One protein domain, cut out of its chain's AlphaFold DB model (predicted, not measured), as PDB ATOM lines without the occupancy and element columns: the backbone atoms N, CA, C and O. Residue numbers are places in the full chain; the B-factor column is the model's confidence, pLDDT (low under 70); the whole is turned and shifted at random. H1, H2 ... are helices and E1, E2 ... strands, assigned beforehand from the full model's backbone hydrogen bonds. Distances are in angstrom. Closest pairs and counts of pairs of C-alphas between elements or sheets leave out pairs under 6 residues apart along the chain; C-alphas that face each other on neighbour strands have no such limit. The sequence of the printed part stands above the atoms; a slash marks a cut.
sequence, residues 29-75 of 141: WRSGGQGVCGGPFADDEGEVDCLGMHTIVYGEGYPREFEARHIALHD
ATOM      1  N   TRP A  29      -0.646  39.180 -42.596       91.12
ATOM      2  CA  TRP A  29      -0.477  37.731 -42.694       91.12
ATOM      3  C   TRP A  29       1.001  37.375 -42.835       91.12
ATOM      4  O   TRP A  29       1.735  37.993 -43.602       91.12
ATOM      5  N   ARG A  30       1.438  36.330 -42.129       88.25
ATOM      6  CA  ARG A  30       2.791  35.779 -42.250       88.25
ATOM      7  C   ARG A  30       2.728  34.293 -42.565       88.25
ATOM      8  O   ARG A  30       1.865  33.566 -42.072       88.25
ATOM      9  N   SER A  31       3.661  33.844 -43.397       85.62
ATOM     10  CA  SER A  31       3.931  32.421 -43.584       85.62
ATOM     11  C   SER A  31       4.892  31.947 -42.496       85.62
ATOM     12  O   SER A  31       5.946  32.556 -42.318       85.62
ATOM     13  N   GLY A  32       4.552  30.864 -41.804       73.06
ATOM     14  CA  GLY A  32       5.383  30.254 -40.766       73.06
ATOM     15  C   GLY A  32       5.057  28.769 -40.625       73.06
ATOM     16  O   GLY A  32       3.899  28.365 -40.771       73.06
ATOM     17  N   GLY A  33       6.076  27.937 -40.399       69.00
ATOM     18  CA  GLY A  33       5.912  26.484 -40.329       69.00
ATOM     19  C   GLY A  33       5.172  25.914 -41.549       69.00
ATOM     20  O   GLY A  33       5.633  26.032 -42.682       69.00
ATOM     21  N   GLN A  34       4.011  25.290 -41.316       64.94
ATOM     22  CA  GLN A  34       3.200  24.647 -42.357       64.94
ATOM     23  C   GLN A  34       2.031  25.514 -42.873       64.94
ATOM     24  O   GLN A  34       1.126  24.989 -43.507       64.94
ATOM     25  N   GLY A  35       1.967  26.826 -42.626       79.81
ATOM     26  CA  GLY A  35       0.788  27.581 -43.066       79.81
ATOM     27  C   GLY A  35       0.910  29.094 -43.090       79.81
ATOM     28  O   GLY A  35       1.999  29.666 -43.086       79.81
ATOM     29  N   VAL A  36      -0.262  29.730 -43.150       86.50
ATOM     30  CA  VAL A  36      -0.434  31.183 -43.090       86.50
ATOM     31  C   VAL A  36      -1.224  31.518 -41.838       86.50
ATOM     32  O   VAL A  36      -2.328  30.999 -41.617       86.50
ATOM     33  N   CYS A  37      -0.656  32.394 -41.027       86.94
ATOM     34  CA  CYS A  37      -1.271  32.903 -39.815       86.94
ATOM     35  C   CYS A  37      -1.496  34.408 -39.931       86.94
ATOM     36  O   CYS A  37      -0.806  35.107 -40.674       86.94
ATOM     37  N   GLY A  38      -2.498  34.887 -39.205       86.38
ATOM     38  CA  GLY A  38      -2.811  36.297 -39.060       86.38
ATOM     39  C   GLY A  38      -2.346  36.842 -37.713       86.38
ATOM     40  O   GLY A  38      -2.488  36.154 -36.700       86.38
ATOM     41  N   GLY A  39      -1.822  38.071 -37.731       76.94
ATOM     42  CA  GLY A  39      -1.324  38.821 -36.575       76.94
ATOM     43  C   GLY A  39      -2.374  39.169 -35.502       76.94
ATOM     44  O   GLY A  39      -3.540  38.788 -35.621       76.94
ATOM     45  N   PRO A  40      -1.988  39.926 -34.455       73.81
ATOM     46  CA  PRO A  40      -0.787  40.762 -34.385       73.81
ATOM     47  C   PRO A  40       0.490  39.950 -34.164       73.81
ATOM     48  O   PRO A  40       0.505  39.005 -33.381       73.81
ATOM     49  N   PHE A  41       1.568  40.346 -34.836       75.75
ATOM     50  CA  PHE A  41       2.890  39.776 -34.618       75.75
ATOM     51  C   PHE A  41       3.710  40.726 -33.753       75.75
ATOM     52  O   PHE A  41       3.720  41.932 -34.003       75.75
ATOM     53  N   ALA A  42       4.407  40.184 -32.756       68.25
ATOM     54  CA  ALA A  42       5.524  40.910 -32.174       68.25
ATOM     55  C   ALA A  42       6.599  41.079 -33.258       68.25
ATOM     56  O   ALA A  42       6.764  40.230 -34.136       68.25
ATOM     57  N   ASP A  43       7.314  42.187 -33.194       63.94
ATOM     58  CA  ASP A  43       8.381  42.660 -34.077       63.94
ATOM     59  C   ASP A  43       9.636  41.755 -34.094       63.94
ATOM     60  O   ASP A  43      10.706  42.160 -34.538       63.94
ATOM     61  N   ASP A  44       9.497  40.500 -33.665       58.28
ATOM     62  CA  ASP A  44      10.544  39.495 -33.723       58.28
ATOM     63  C   ASP A  44      10.625  38.925 -35.150       58.28
ATOM     64  O   ASP A  44       9.666  38.351 -35.673       58.28
ATOM     65  N   GLU A  45      11.787  39.085 -35.787       55.84
ATOM     66  CA  GLU A  45      12.134  38.538 -37.113       55.84
ATOM     67  C   GLU A  45      12.313  37.001 -37.092       55.84
ATOM     68  O   GLU A  45      12.867  36.407 -38.020       55.84
ATOM     69  N   GLY A  46      11.879  36.348 -36.010       57.25
ATOM     70  CA  GLY A  46      11.952  34.910 -35.806       57.25
ATOM     71  C   GLY A  46      10.910  34.125 -36.603       57.25
ATOM     72  O   GLY A  46       9.938  34.657 -37.140       57.25
ATOM     73  N   GLU A  47      11.120  32.811 -36.663       57.50
ATOM     74  CA  GLU A  47      10.157  31.867 -37.219       57.50
ATOM     75  C   GLU A  47       8.819  32.008 -36.473       57.50
ATOM     76  O   GLU A  47       8.750  31.833 -35.255       57.50
ATOM     77  N   VAL A  48       7.759  32.387 -37.194       62.38
ATOM     78  CA  VAL A  48       6.441  32.605 -36.590       62.38
ATOM     79  C   VAL A  48       5.835  31.251 -36.248       62.38
ATOM     80  O   VAL A  48       5.354  30.535 -37.134       62.38
ATOM     81  N   ASP A  49       5.836  30.907 -34.961       60.34
ATOM     82  CA  ASP A  49       5.047  29.784 -34.476       60.34
ATOM     83  C   ASP A  49       3.563  30.139 -34.613       60.34
ATOM     84  O   ASP A  49       3.017  30.991 -33.913       60.34
ATOM     85  N   CYS A  50       2.902  29.490 -35.569       62.09
ATOM     86  CA  CYS A  50       1.483  29.691 -35.839       62.09
ATOM     87  C   CYS A  50       0.593  29.151 -34.701       62.09
ATOM     88  O   CYS A  50      -0.628  29.340 -34.738       62.09
ATOM     89  N   LEU A  51       1.166  28.456 -33.709       55.09
ATOM     90  CA  LEU A  51       0.454  27.915 -32.558       55.09
ATOM     91  C   LEU A  51      -0.094  29.051 -31.672       55.09
ATOM     92  O   LEU A  51       0.640  29.755 -30.989       55.09
ATOM     93  N   GLY A  52      -1.419  29.225 -31.673       52.25
ATOM     94  CA  GLY A  52      -2.104  30.282 -30.913       52.25
ATOM     95  C   GLY A  52      -2.443  31.544 -31.717       52.25
ATOM     96  O   GLY A  52      -3.118  32.424 -31.184       52.25
ATOM     97  N   MET A  53      -2.054  31.615 -32.994       66.75
ATOM     98  CA  MET A  53      -2.456  32.685 -33.916       66.75
ATOM     99  C   MET A  53      -3.736  32.336 -34.690       66.75
ATOM    100  O   MET A  53      -4.167  31.181 -34.742       66.75
ATOM    101  N   HIS A  54      -4.354  33.332 -35.334       72.88
ATOM    102  CA  HIS A  54      -5.498  33.094 -36.212       72.88
ATOM    103  C   HIS A  54      -5.044  32.367 -37.482       72.88
ATOM    104  O   HIS A  54      -4.479  32.972 -38.391       72.88
ATOM    105  N   THR A  55      -5.309  31.065 -37.568       77.38
ATOM    106  CA  THR A  55      -5.081  30.292 -38.794       77.38
ATOM    107  C   THR A  55      -5.949  30.842 -39.930       77.38
ATOM    108  O   THR A  55      -7.171  30.943 -39.780       77.38
ATOM    109  N   ILE A  56      -5.318  31.207 -41.054       81.31
ATOM    110  CA  ILE A  56      -6.001  31.737 -42.247       81.31
ATOM    111  C   ILE A  56      -6.406  30.602 -43.195       81.31
ATOM    112  O   ILE A  56      -7.527  30.590 -43.694       81.31
ATOM    113  N   VAL A  57      -5.529  29.614 -43.394       75.62
ATOM    114  CA  VAL A  57      -5.784  28.438 -44.243       75.62
ATOM    115  C   VAL A  57      -5.828  27.181 -43.374       75.62
ATOM    116  O   VAL A  57      -4.841  26.853 -42.719       75.62
ATOM    117  N   TYR A  58      -6.966  26.478 -43.370       61.41
ATOM    118  CA  TYR A  58      -7.178  25.214 -42.651       61.41
ATOM    119  C   TYR A  58      -7.637  24.116 -43.624       61.41
ATOM    120  O   TYR A  58      -8.553  24.345 -44.410       61.41
ATOM    121  N   GLY A  59      -7.040  22.923 -43.553       51.84
ATOM    122  CA  GLY A  59      -7.460  21.753 -44.334       51.84
ATOM    123  C   GLY A  59      -6.370  20.683 -44.456       51.84
ATOM    124  O   GLY A  59      -5.188  20.983 -44.302       51.84
ATOM    125  N   GLU A  60      -6.768  19.428 -44.701       50.41
ATOM    126  CA  GLU A  60      -5.867  18.278 -44.884       50.41
ATOM    127  C   GLU A  60      -4.961  18.482 -46.109       50.41
ATOM    128  O   GLU A  60      -5.340  18.197 -47.242       50.41
ATOM    129  N   GLY A  61      -3.766  19.021 -45.878       63.31
ATOM    130  CA  GLY A  61      -2.836  19.410 -46.934       63.31
ATOM    131  C   GLY A  61      -2.461  20.874 -46.783       63.31
ATOM    132  O   GLY A  61      -2.986  21.743 -47.469       63.31
ATOM    133  N   TYR A  62      -1.559  21.134 -45.844       72.88
ATOM    134  CA  TYR A  62      -0.915  22.426 -45.677       72.88
ATOM    135  C   TYR A  62      -0.407  22.977 -47.021       72.88
ATOM    136  O   TYR A  62       0.180  22.201 -47.788       72.88
ATOM    137  N   PRO A  63      -0.604  24.278 -47.317       81.06
ATOM    138  CA  PRO A  63      -0.005  24.878 -48.501       81.06
ATOM    139  C   PRO A  63       1.505  24.647 -48.464       81.06
ATOM    140  O   PRO A  63       2.146  24.754 -47.414       81.06
ATOM    141  N   ARG A  64       2.087  24.325 -49.618       84.31
ATOM    142  CA  ARG A  64       3.543  24.264 -49.765       84.31
ATOM    143  C   ARG A  64       4.130  25.618 -49.387       84.31
ATOM    144  O   ARG A  64       3.479  26.649 -49.528       84.31
ATOM    145  N   GLU A  65       5.396  25.632 -48.991       82.94
ATOM    146  CA  GLU A  65       6.087  26.849 -48.545       82.94
ATOM    147  C   GLU A  65       5.889  28.044 -49.501       82.94
ATOM    148  O   GLU A  65       5.524  29.137 -49.074       82.94
ATOM    149  N   PHE A  66       6.034  27.829 -50.814       86.69
ATOM    150  CA  PHE A  66       5.831  28.882 -51.817       86.69
ATOM    151  C   PHE A  66       4.370  29.336 -51.952       86.69
ATOM    152  O   PHE A  66       4.130  30.510 -52.225       86.69
ATOM    153  N   GLU A  67       3.403  28.439 -51.746       87.88
ATOM    154  CA  GLU A  67       1.970  28.764 -51.757       87.88
ATOM    155  C   GLU A  67       1.620  29.602 -50.522       87.88
ATOM    156  O   GLU A  67       1.007  30.660 -50.648       87.88
ATOM    157  N   ALA A  68       2.095  29.193 -49.340       86.69
ATOM    158  CA  ALA A  68       1.916  29.937 -48.095       86.69
ATOM    159  C   ALA A  68       2.549  31.333 -48.179       86.69
ATOM    160  O   ALA A  68       1.922  32.329 -47.817       86.69
ATOM    161  N   ARG A  69       3.772  31.423 -48.716       87.31
ATOM    162  CA  ARG A  69       4.455  32.700 -48.928       87.31
ATOM    163  C   ARG A  69       3.714  33.585 -49.925       87.31
ATOM    164  O   ARG A  69       3.613  34.784 -49.691       87.31
ATOM    165  N   HIS A  70       3.202  33.025 -51.022       91.31
ATOM    166  CA  HIS A  70       2.410  33.789 -51.987       91.31
ATOM    167  C   HIS A  70       1.153  34.366 -51.330       91.31
ATOM    168  O   HIS A  70       0.916  35.563 -51.434       91.31
ATOM    169  N   ILE A  71       0.407  33.555 -50.575       90.50
ATOM    170  CA  ILE A  71      -0.789  34.009 -49.852       90.50
ATOM    171  C   ILE A  71      -0.438  35.117 -48.850       90.50
ATOM    172  O   ILE A  71      -1.090  36.156 -48.845       90.50
ATOM    173  N   ALA A  72       0.610  34.935 -48.039       90.44
ATOM    174  CA  ALA A  72       1.049  35.944 -47.072       90.44
ATOM    175  C   ALA A  72       1.510  37.249 -47.748       90.44
ATOM    176  O   ALA A  72       1.270  38.335 -47.235       90.44
ATOM    177  N   LEU A  73       2.120  37.174 -48.937       91.56
ATOM    178  CA  LEU A  73       2.471  38.361 -49.719       91.56
ATOM    179  C   LEU A  73       1.249  39.109 -50.258       91.56
ATOM    180  O   LEU A  73       1.413  40.250 -50.670       91.56
ATOM    181  N   HIS A  74       0.064  38.508 -50.282       93.44
ATOM    182  CA  HIS A  74      -1.186  39.146 -50.695       93.44
ATOM    183  C   HIS A  74      -2.103  39.396 -49.490       93.44
ATOM    184  O   HIS A  74      -3.320  39.241 -49.584       93.44
ATOM    185  N   ASP A  75      -1.514  39.778 -48.353       94.31
ATOM    186  CA  ASP A  75      -2.273  40.067 -47.146       94.31
ATOM    187  C   ASP A  75      -3.246  41.255 -47.310       94.31
ATOM    188  O   ASP A  75      -3.091  42.109 -48.198       94.31
TER     189      ASP A  75
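This is residues 29 to 75 of the 141 residues of an uncharacterized protein of Rhodococcus sp. JVH1 (UniProt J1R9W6). Little of this domain is regular structure: a small hairpin of two strands, E1 and E2, has one short helix, H1, packed on it, and the long stretch of residues 39 to 64 has no named element. Within that stretch, residues 54 to 55 pair antiparallel with residues 37 to 38 of E2. The 47 printed residues run E1, E2, H1, a mixed class with 17 residues in named elements. The whole is compact, with a radius of gyration of the C-alphas of 9.8 A and spans of 28 by 20 by 16 A.

E1, residues 29 to 32, and E2, residues 35 to 38, form an antiparallel hairpin at 143 degrees, with N 30 and O 37 within hydrogen-bond range at 2.9 A. The closest C-alphas of E1 and H1, residues 65 to 73, are those of Trp 29 and Ala 72, 5.0 A apart. For E2 and H1 they are those of Gly 35 and Ala 68, 5.7 A apart. In H1 every O i to N i+4 pair is within hydrogen-bond range.

E1 starts at C-alpha 29 (-0.477, 37.731, -42.694) and measures 9.7 A; E2 measures 10.2 A. H1 measures 12.1 A and ends at C-alpha 73 (2.471, 38.361, -49.719).

The C-alphas farthest apart, of Asp 43 and Glu 60, are 30.2 A apart. The printed part has no cut; the link E2 to H1 is long. Confidence is under 70 at residues 33 to 34, 42 to 53 and 58 to 61.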